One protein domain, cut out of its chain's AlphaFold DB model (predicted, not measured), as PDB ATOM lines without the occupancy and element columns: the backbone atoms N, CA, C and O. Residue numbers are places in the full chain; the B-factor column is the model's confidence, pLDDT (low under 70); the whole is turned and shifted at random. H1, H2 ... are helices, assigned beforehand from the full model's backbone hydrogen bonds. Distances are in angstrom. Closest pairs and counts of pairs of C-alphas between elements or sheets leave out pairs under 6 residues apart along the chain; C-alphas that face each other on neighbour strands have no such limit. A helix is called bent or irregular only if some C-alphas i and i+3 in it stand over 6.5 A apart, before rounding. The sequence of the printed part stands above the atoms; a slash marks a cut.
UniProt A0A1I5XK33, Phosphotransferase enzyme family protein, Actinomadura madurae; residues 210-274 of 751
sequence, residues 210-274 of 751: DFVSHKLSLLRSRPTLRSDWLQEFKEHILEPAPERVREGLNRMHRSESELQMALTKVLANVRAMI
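This is residues 210 to 274 of the 751 residues of the protein "Phosphotransferase enzyme family protein" of Actinomadura madurae (UniProt A0A1I5XK33). Helices H1 and H2 meet at a corner and open as a V, and the longest helix, H3, packs on H2 near Leu 230 and Leu 259, slanting across it. Between H2 and H3 a long stretch with no named element, residues 239 to 255, folds back from the end of H2 to the start of H3. The printed part has 65 residues with three named helices, in the order H1, H2, H3, and no named strand; the class is all helix. The whole is compact, with a radius of gyration of the C-alphas of 11.8 A, and its outline is elongated, spanning 35 by 22 by 17 A.

H1, residues 210 to 221, and H2, residues 223 to 238, touch only at the corner by their tight link, H1 with residues 216 to 220 alone and H2 with residues 225 to 226 alone. The closest C-alphas of the two are those of Leu 219 and Arg 226, 5.6 A apart. They run opposite ways at a steep tilt of 46 degrees. H2 and H3, residues 256 to 273, touch, and their closest C-alphas, those of Leu 230 and Leu 259, are 6.6 A apart. These two run the same way at a steep tilt of 38 degrees. H1 and H3 are close but not clearly touching, with the closest C-alphas, those of Val 212 and Thr 264, 7.3 A apart; they run opposite ways at a steep tilt of 38 degrees. In H2 and H3 every O i to N i+4 pair is within hydrogen-bond range; in H1, 5 of 8 are.

H1 begins at C-alpha 210, at (-5.317, 3.841, 15.714), and is 18.4 A from first to last C-alpha. It is irregular, but only just: C-alphas 218 and 221 are 6.9 A apart. H2 begins at C-alpha 223, at (-10.090, 22.163, 14.827), and is 21.0 A long. It is neither bent nor irregular, but only just: C-alphas 235 and 238 are 6.3 A apart. H3 is 25.8 A long and ends at C-alpha 273, at (-18.191, -6.664, 2.267).

The two C-alphas farthest apart, those of Ser 221 and Arg 244, are 34.6 A from each other. The printed part has no cut. The link from H1 to H2, one residue, is tight, and the link from H2 to H3, 17 residues, is long. The mean pLDDT of the printed part is 83.5, and residues 220 to 221 and residue 252 are under 70.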
ATOM      1  N   ASP A 210      -6.535   3.072  15.449       73.75
ATOM      2  CA  ASP A 210      -5.317   3.841  15.714       73.75
ATOM      3  C   ASP A 210      -4.895   4.669  14.495       73.75
ATOM      4  O   ASP A 210      -4.578   5.853  14.631       73.75
ATOM      5  N   PHE A 211      -4.935   4.088  13.291       80.12
ATOM      6  CA  PHE A 211      -4.613   4.791  12.046       80.12
ATOM      7  C   PHE A 211      -5.631   5.882  11.726       80.12
ATOM      8  O   PHE A 211      -5.232   6.998  11.392       80.12
ATOM      9  N   VAL A 212      -6.929   5.607  11.885       83.94
ATOM     10  CA  VAL A 212      -7.989   6.614  11.737       83.94
ATOM     11  C   VAL A 212      -7.766   7.753  12.729       83.94
ATOM     12  O   VAL A 212      -7.753   8.920  12.342       83.94
ATOM     13  N   SER A 213      -7.518   7.427  14.000       84.25
ATOM     14  CA  SER A 213      -7.243   8.414  15.048       84.25
ATOM     15  C   SER A 213      -6.004   9.243  14.732       84.25
ATOM     16  O   SER A 213      -6.025  10.463  14.897       84.25
ATOM     17  N   HIS A 214      -4.938   8.608  14.243       85.00
ATOM     18  CA  HIS A 214      -3.715   9.279  13.830       85.00
ATOM     19  C   HIS A 214      -3.965  10.229  12.653       85.00
ATOM     20  O   HIS A 214      -3.633  11.408  12.756       85.00
ATOM     21  N   LYS A 215      -4.613   9.768  11.579       86.50
ATOM     22  CA  LYS A 215      -4.930  10.585  10.396       86.50
ATOM     23  C   LYS A 215      -5.832  11.769  10.749       86.50
ATOM     24  O   LYS A 215      -5.515  12.903  10.400       86.50
ATOM     25  N   LEU A 216      -6.880  11.547  11.544       85.62
ATOM     26  CA  LEU A 216      -7.728  12.625  12.064       85.62
ATOM     27  C   LEU A 216      -6.968  13.558  13.016       85.62
ATOM     28  O   LEU A 216      -7.285  14.743  13.101       85.62
ATOM     29  N   SER A 217      -5.945  13.068  13.727       84.44
ATOM     30  CA  SER A 217      -5.118  13.917  14.588       84.44
ATOM     31  C   SER A 217      -4.272  14.918  13.800       84.44
ATOM     32  O   SER A 217      -3.955  15.981  14.331       84.44
ATOM     33  N   LEU A 218      -3.960  14.636  12.533       82.06
ATOM     34  CA  LEU A 218      -3.240  15.569  11.662       82.06
ATOM     35  C   LEU A 218      -4.090  16.807  11.325       82.06
ATOM     36  O   LEU A 218      -3.536  17.873  11.064       82.06
ATOM     37  N   LEU A 219      -5.420  16.707  11.446       76.81
ATOM     38  CA  LEU A 219      -6.347  17.840  11.351       76.81
ATOM     39  C   LEU A 219      -6.378  18.708  12.627       76.81
ATOM     40  O   LEU A 219      -6.974  19.782  12.617       76.81
ATOM     41  N   ARG A 220      -5.730  18.301  13.736       64.62
ATOM     42  CA  ARG A 220      -5.786  19.024  15.031       64.62
ATOM     43  C   ARG A 220      -5.216  20.436  14.988       64.62
ATOM     44  O   ARG A 220      -5.591  21.251  15.823       64.62
ATOM     45  N   SER A 221      -4.332  20.737  14.038       65.81
ATOM     46  CA  SER A 221      -3.826  22.102  13.848       65.81
ATOM     47  C   SER A 221      -4.914  23.074  13.365       65.81
ATOM     48  O   SER A 221      -4.701  24.284  13.405       65.81
ATOM     49  N   ARG A 222      -6.082  22.565  12.934       73.12
ATOM     50  CA  ARG A 222      -7.234  23.330  12.439       73.12
ATOM     51  C   ARG A 222      -8.559  22.687  12.927       73.12
ATOM     52  O   ARG A 222      -9.214  21.996  12.153       73.12
ATOM     53  N   PRO A 223      -8.975  22.890  14.196       73.56
ATOM     54  CA  PRO A 223     -10.090  22.163  14.827       73.56
ATOM     55  C   PRO A 223     -11.425  22.227  14.077       73.56
ATOM     56  O   PRO A 223     -12.123  21.222  14.000       73.56
ATOM     57  N   THR A 224     -11.753  23.376  13.479       82.88
ATOM     58  CA  THR A 224     -12.968  23.540  12.666       82.88
ATOM     59  C   THR A 224     -12.972  22.588  11.474       82.88
ATOM     60  O   THR A 224     -13.964  21.908  11.258       82.88
ATOM     61  N   LEU A 225     -11.826  22.402  10.804       83.19
ATOM     62  CA  LEU A 225     -11.716  21.472   9.678       83.19
ATOM     63  C   LEU A 225     -11.986  20.023  10.080       83.19
ATOM     64  O   LEU A 225     -12.503  19.265   9.269       83.19
ATOM     65  N   ARG A 226     -11.645  19.613  11.307       85.94
ATOM     66  CA  ARG A 226     -11.934  18.248  11.766       85.94
ATOM     67  C   ARG A 226     -13.434  18.031  11.950       85.94
ATOM     68  O   ARG A 226     -13.943  16.996  11.526       85.94
ATOM     69  N   SER A 227     -14.120  18.980  12.583       86.25
ATOM     70  CA  SER A 227     -15.571  18.913  12.768       86.25
ATOM     71  C   SER A 227     -16.306  18.993  11.427       86.25
ATOM     72  O   SER A 227     -17.172  18.158  11.180       86.25
ATOM     73  N   ASP A 228     -15.903  19.914  10.547       87.62
ATOM     74  CA  ASP A 228     -16.464  20.070   9.200       87.62
ATOM     75  C   ASP A 228     -16.268  18.784   8.382       87.62
ATOM     76  O   ASP A 228     -17.216  18.241   7.827       87.62
ATOM     77  N   TRP A 229     -15.063  18.207   8.398       90.44
ATOM     78  CA  TRP A 229     -14.772  16.962   7.684       90.44
ATOM     79  C   TRP A 229     -15.562  15.761   8.230       90.44
ATOM     80  O   TRP A 229     -16.017  14.908   7.469       90.44
ATOM     81  N   LEU A 230     -15.761  15.666   9.550       89.62
ATOM     82  CA  LEU A 230     -16.598  14.608  10.131       89.62
ATOM     83  C   LEU A 230     -18.081  14.791   9.794       89.62
ATOM     84  O   LEU A 230     -18.803  13.798   9.668       89.62
ATOM     85  N   GLN A 231     -18.528  16.033   9.624       90.81
ATOM     86  CA  GLN A 231     -19.870  16.334   9.144       90.81
ATOM     87  C   GLN A 231     -20.026  15.942   7.665       90.81
ATOM     88  O   GLN A 231     -20.980  15.248   7.327       90.81
ATOM     89  N   GLU A 232     -19.039  16.238   6.820       90.00
ATOM     90  CA  GLU A 232     -18.969  15.759   5.430       90.00
ATOM     91  C   GLU A 232     -19.003  14.222   5.353       90.00
ATOM     92  O   GLU A 232     -19.739  13.638   4.554       90.00
ATOM     93  N   PHE A 233     -18.252  13.528   6.222       92.31
ATOM     94  CA  PHE A 233     -18.325  12.067   6.352       92.31
ATOM     95  C   PHE A 233     -19.749  11.605   6.678       92.31
ATOM     96  O   PHE A 233     -20.251  10.663   6.056       92.31
ATOM     97  N   LYS A 234     -20.416  12.263   7.631       92.75
ATOM     98  CA  LYS A 234     -21.790  11.930   7.998       92.75
ATOM     99  C   LYS A 234     -22.738  12.078   6.804       92.75
ATOM    100  O   LYS A 234     -23.447  11.129   6.478       92.75
ATOM    101  N   GLU A 235     -22.718  13.234   6.152       91.19
ATOM    102  CA  GLU A 235     -23.668  13.612   5.100       91.19
ATOM    103  C   GLU A 235     -23.453  12.840   3.795       91.19
ATOM    104  O   GLU A 235     -24.415  12.455   3.132       91.19
ATOM    105  N   HIS A 236     -22.200  12.570   3.424       90.00
ATOM    106  CA  HIS A 236     -21.884  11.976   2.123       90.00
ATOM    107  C   HIS A 236     -21.552  10.485   2.170       90.00
ATOM    108  O   HIS A 236     -21.756   9.784   1.173       90.00
ATOM    109  N   ILE A 237     -21.043   9.981   3.297       91.44
ATOM    110  CA  ILE A 237     -20.672   8.568   3.437       91.44
ATOM    111  C   ILE A 237     -21.682   7.827   4.295       91.44
ATOM    112  O   ILE A 237     -22.236   6.830   3.851       91.44
ATOM    113  N   LEU A 238     -21.916   8.280   5.521       90.81
ATOM    114  CA  LEU A 238     -22.672   7.500   6.486       90.81
ATOM    115  C   LEU A 238     -24.172   7.487   6.180       90.81
ATOM    116  O   LEU A 238     -24.732   6.409   6.041       90.81
ATOM    117  N   GLU A 239     -24.833   8.643   6.094       90.62
ATOM    118  CA  GLU A 239     -26.293   8.726   5.921       90.62
ATOM    119  C   GLU A 239     -26.794   8.116   4.602       90.62
ATOM    120  O   GLU A 239     -27.785   7.377   4.648       90.62
ATOM    121  N   PRO A 240     -26.118   8.328   3.455       89.81
ATOM    122  CA  PRO A 240     -26.538   7.753   2.179       89.81
ATOM    123  C   PRO A 240     -26.158   6.277   2.009       89.81
ATOM    124  O   PRO A 240     -26.496   5.685   0.983       89.81
ATOM    125  N   ALA A 241     -25.427   5.687   2.962       90.88
ATOM    126  CA  ALA A 241     -24.965   4.315   2.826       90.88
ATOM    127  C   ALA A 241     -26.122   3.292   2.876       90.88
ATOM    128  O   ALA A 241     -27.099   3.477   3.618       90.88
ATOM    129  N   PRO A 242     -25.982   2.158   2.162       91.44
ATOM    130  CA  PRO A 242     -26.889   1.017   2.266       91.44
ATOM    131  C   PRO A 242     -27.125   0.600   3.723       91.44
ATOM    132  O   PRO A 242     -26.217   0.669   4.553       91.44
ATOM    133  N   GLU A 243     -28.326   0.119   4.052       89.94
ATOM    134  CA  GLU A 243     -28.713  -0.214   5.435       89.94
ATOM    135  C   GLU A 243     -27.725  -1.163   6.134       89.94
ATOM    136  O   GLU A 243     -27.309  -0.901   7.258       89.94
ATOM    137  N   ARG A 244     -27.243  -2.189   5.430       85.69
ATOM    138  CA  ARG A 244     -26.213  -3.119   5.927       85.69
ATOM    139  C   ARG A 244     -24.867  -2.470   6.268       85.69
ATOM    140  O   ARG A 244     -24.145  -2.971   7.119       85.69
ATOM    141  N   VAL A 245     -24.499  -1.360   5.622       87.06
ATOM    142  CA  VAL A 245     -23.284  -0.604   5.980       87.06
ATOM    143  C   VAL A 245     -23.537   0.173   7.272       87.06
ATOM    144  O   VAL A 245     -22.646   0.288   8.113       87.06
ATOM    145  N   ARG A 246     -24.770   0.660   7.458       90.00
ATOM    146  CA  ARG A 246     -25.214   1.402   8.645       90.00
ATOM    147  C   ARG A 246     -25.618   0.513   9.823       90.00
ATOM    148  O   ARG A 246     -26.001   1.029  10.876       90.00
ATOM    149  N   GLU A 247     -25.538  -0.807   9.685       85.94
ATOM    150  CA  GLU A 247     -26.020  -1.735  10.701       85.94
ATOM    151  C   GLU A 247     -25.340  -1.493  12.062       85.94
ATOM    152  O   GLU A 247     -24.114  -1.421  12.205       85.94
ATOM    153  N   GLY A 248     -26.168  -1.303  13.092       82.38
ATOM    154  CA  GLY A 248     -25.716  -0.987  14.445       82.38
ATOM    155  C   GLY A 248     -25.167   0.436  14.640       82.38
ATOM    156  O   GLY A 248     -24.507   0.666  15.655       82.38
ATOM    157  N   LEU A 249     -25.412   1.370  13.710       85.88
ATOM    158  CA  LEU A 249     -25.038   2.790  13.831       85.88
ATOM    159  C   LEU A 249     -26.201   3.721  14.194       85.88
ATOM    160  O   LEU A 249     -25.943   4.849  14.594       85.88
ATOM    161  N   ASN A 250     -27.449   3.237  14.172       73.62
ATOM    162  CA  ASN A 250     -28.706   4.007  14.269       73.62
ATOM    163  C   ASN A 250     -28.884   4.947  15.492       73.62
ATOM    164  O   ASN A 250     -29.937   5.564  15.637       73.62
ATOM    165  N   ARG A 251     -27.908   5.051  16.405       72.75
ATOM    166  CA  ARG A 251     -27.968   5.888  17.617       72.75
ATOM    167  C   ARG A 251     -26.748   6.795  17.847       72.75
ATOM    168  O   ARG A 251     -26.749   7.506  18.844       72.75
ATOM    169  N   MET A 252     -25.728   6.798  16.981       61.88
ATOM    170  CA  MET A 252     -24.391   7.328  17.325       61.88
ATOM    171  C   MET A 252     -23.954   8.566  16.522       61.88
ATOM    172  O   MET A 252     -22.951   8.481  15.827       61.88
ATOM    173  N   HIS A 253     -24.646   9.715  16.566       70.31
ATOM    174  CA  HIS A 253     -24.278  10.850  15.680       70.31
ATOM    175  C   HIS A 253     -24.449  12.260  16.275       70.31
ATOM    176  O   HIS A 253     -24.773  13.193  15.534       70.31
ATOM    177  N   ARG A 254     -24.297  12.443  17.593       75.69
ATOM    178  CA  ARG A 254     -24.472  13.752  18.251       75.69
ATOM    179  C   ARG A 254     -23.158  14.442  18.612       75.69
ATOM    180  O   ARG A 254     -23.165  15.657  18.778       75.69
ATOM    181  N   SER A 255     -22.052  13.708  18.728       89.25
ATOM    182  CA  SER A 255     -20.734  14.271  19.050       89.25
ATOM    183  C   SER A 255     -19.634  13.836  18.078       89.25
ATOM    184  O   SER A 255     -19.749  12.821  17.394       89.25
ATOM    185  N   GLU A 256     -18.524  14.579  18.061       86.62
ATOM    186  CA  GLU A 256     -17.333  14.267  17.256       86.62
ATOM    187  C   GLU A 256     -16.774  12.868  17.564       86.62
ATOM    188  O   GLU A 256     -16.425  12.112  16.659       86.62
ATOM    189  N   SER A 257     -16.754  12.492  18.847       86.38
ATOM    190  CA  SER A 257     -16.308  11.167  19.293       86.38
ATOM    191  C   SER A 257     -17.220  10.051  18.781       86.38
ATOM    192  O   SER A 257     -16.736   8.983  18.408       86.38
ATOM    193  N   GLU A 258     -18.535  10.281  18.753       87.75
ATOM    194  CA  GLU A 258     -19.491   9.318  18.204       87.75
ATOM    195  C   GLU A 258     -19.347   9.186  16.684       87.75
ATOM    196  O   GLU A 258     -19.412   8.072  16.174       87.75
ATOM    197  N   LEU A 259     -19.088  10.286  15.965       88.50
ATOM    198  CA  LEU A 259     -18.827  10.253  14.521       88.50
ATOM    199  C   LEU A 259     -17.522   9.533  14.181       88.50
ATOM    200  O   LEU A 259     -17.493   8.753  13.232       88.50
ATOM    201  N   GLN A 260     -16.466   9.721  14.974       88.94
ATOM    202  CA  GLN A 260     -15.224   8.965  14.810       88.94
ATOM    203  C   GLN A 260     -15.437   7.463  15.053       88.94
ATOM    204  O   GLN A 260     -14.961   6.639  14.276       88.94
ATOM    205  N   MET A 261     -16.190   7.091  16.092       85.88
ATOM    206  CA  MET A 261     -16.543   5.691  16.342       85.88
ATOM    207  C   MET A 261     -17.416   5.119  15.212       85.88
ATOM    208  O   MET A 261     -17.206   3.983  14.779       85.88
ATOM    209  N   ALA A 262     -18.368   5.905  14.701       87.19
ATOM    210  CA  ALA A 262     -19.185   5.528  13.555       87.19
ATOM    211  C   ALA A 262     -18.325   5.308  12.304       87.19
ATOM    212  O   ALA A 262     -18.535   4.316  11.616       87.19
ATOM    213  N   LEU A 263     -17.322   6.155  12.051       89.88
ATOM    214  CA  LEU A 263     -16.354   5.967  10.970       89.88
ATOM    215  C   LEU A 263     -15.626   4.627  11.100       89.88
ATOM    216  O   LEU A 263     -15.707   3.818  10.182       89.88
ATOM    217  N   THR A 264     -14.994   4.340  12.240       85.25
ATOM    218  CA  THR A 264     -14.292   3.061  12.465       85.25
ATOM    219  C   THR A 264     -15.206   1.860  12.210       85.25
ATOM    220  O   THR A 264     -14.806   0.883  11.574       85.25
ATOM    221  N   LYS A 265     -16.464   1.940  12.654       83.81
ATOM    222  CA  LYS A 265     -17.445   0.871  12.466       83.81
ATOM    223  C   LYS A 265     -17.956   0.763  11.023       83.81
ATOM    224  O   LYS A 265     -18.111  -0.356  10.543       83.81
ATOM    225  N   VAL A 266     -18.139   1.873  10.302       87.31
ATOM    226  CA  VAL A 266     -18.402   1.852   8.850       87.31
ATOM    227  C   VAL A 266     -17.256   1.155   8.128       87.31
ATOM    228  O   VAL A 266     -17.511   0.247   7.346       87.31
ATOM    229  N   LEU A 267     -16.000   1.513   8.414       82.94
ATOM    230  CA  LEU A 267     -14.842   0.880   7.773       82.94
ATOM    231  C   LEU A 267     -14.801  -0.626   8.064       82.94
ATOM    232  O   LEU A 267     -14.548  -1.412   7.154       82.94
ATOM    233  N   ALA A 268     -15.120  -1.044   9.293       73.38
ATOM    234  CA  ALA A 268     -15.226  -2.460   9.648       73.38
ATOM    235  C   ALA A 268     -16.340  -3.184   8.863       73.38
ATOM    236  O   ALA A 268     -16.084  -4.239   8.279       73.38
ATOM    237  N   ASN A 269     -17.543  -2.601   8.790       77.88
ATOM    238  CA  ASN A 269     -18.674  -3.157   8.040       77.88
ATOM    239  C   ASN A 269     -18.354  -3.262   6.539       77.88
ATOM    240  O   ASN A 269     -18.609  -4.288   5.914       77.88
ATOM    241  N   VAL A 270     -17.743  -2.227   5.961       82.44
ATOM    242  CA  VAL A 270     -17.327  -2.194   4.551       82.44
ATOM    243  C   VAL A 270     -16.233  -3.219   4.267       82.44
ATOM    244  O   VAL A 270     -16.288  -3.910   3.253       82.44
ATOM    245  N   ARG A 271     -15.264  -3.384   5.174       79.44
ATOM    246  CA  ARG A 271     -14.205  -4.393   5.040       79.44
ATOM    247  C   ARG A 271     -14.765  -5.813   5.015       79.44
ATOM    248  O   ARG A 271     -14.241  -6.652   4.291       79.44
ATOM    249  N   ALA A 272     -15.843  -6.070   5.756       73.75
ATOM    250  CA  ALA A 272     -16.549  -7.350   5.716       73.75
ATOM    251  C   ALA A 272     -17.283  -7.602   4.381       73.75
ATOM    252  O   ALA A 272     -17.595  -8.749   4.073       73.75
ATOM    253  N   MET A 273     -17.539  -6.558   3.580       79.38
ATOM    254  CA  MET A 273     -18.191  -6.664   2.267       79.38
ATOM    255  C   MET A 273     -17.217  -6.903   1.117       79.38
ATOM    256  O   MET A 273     -17.658  -7.317   0.046       79.38
ATOM    257  N   ILE A 274     -15.915  -6.658   1.298       75.00
ATOM    258  CA  ILE A 274     -14.924  -7.019   0.281       75.00
ATOM    259  C   ILE A 274     -15.018  -8.539   0.113       75.00
ATOM    260  O   ILE A 274     -14.763  -9.263   1.080       75.00
TER     261      ILE A 274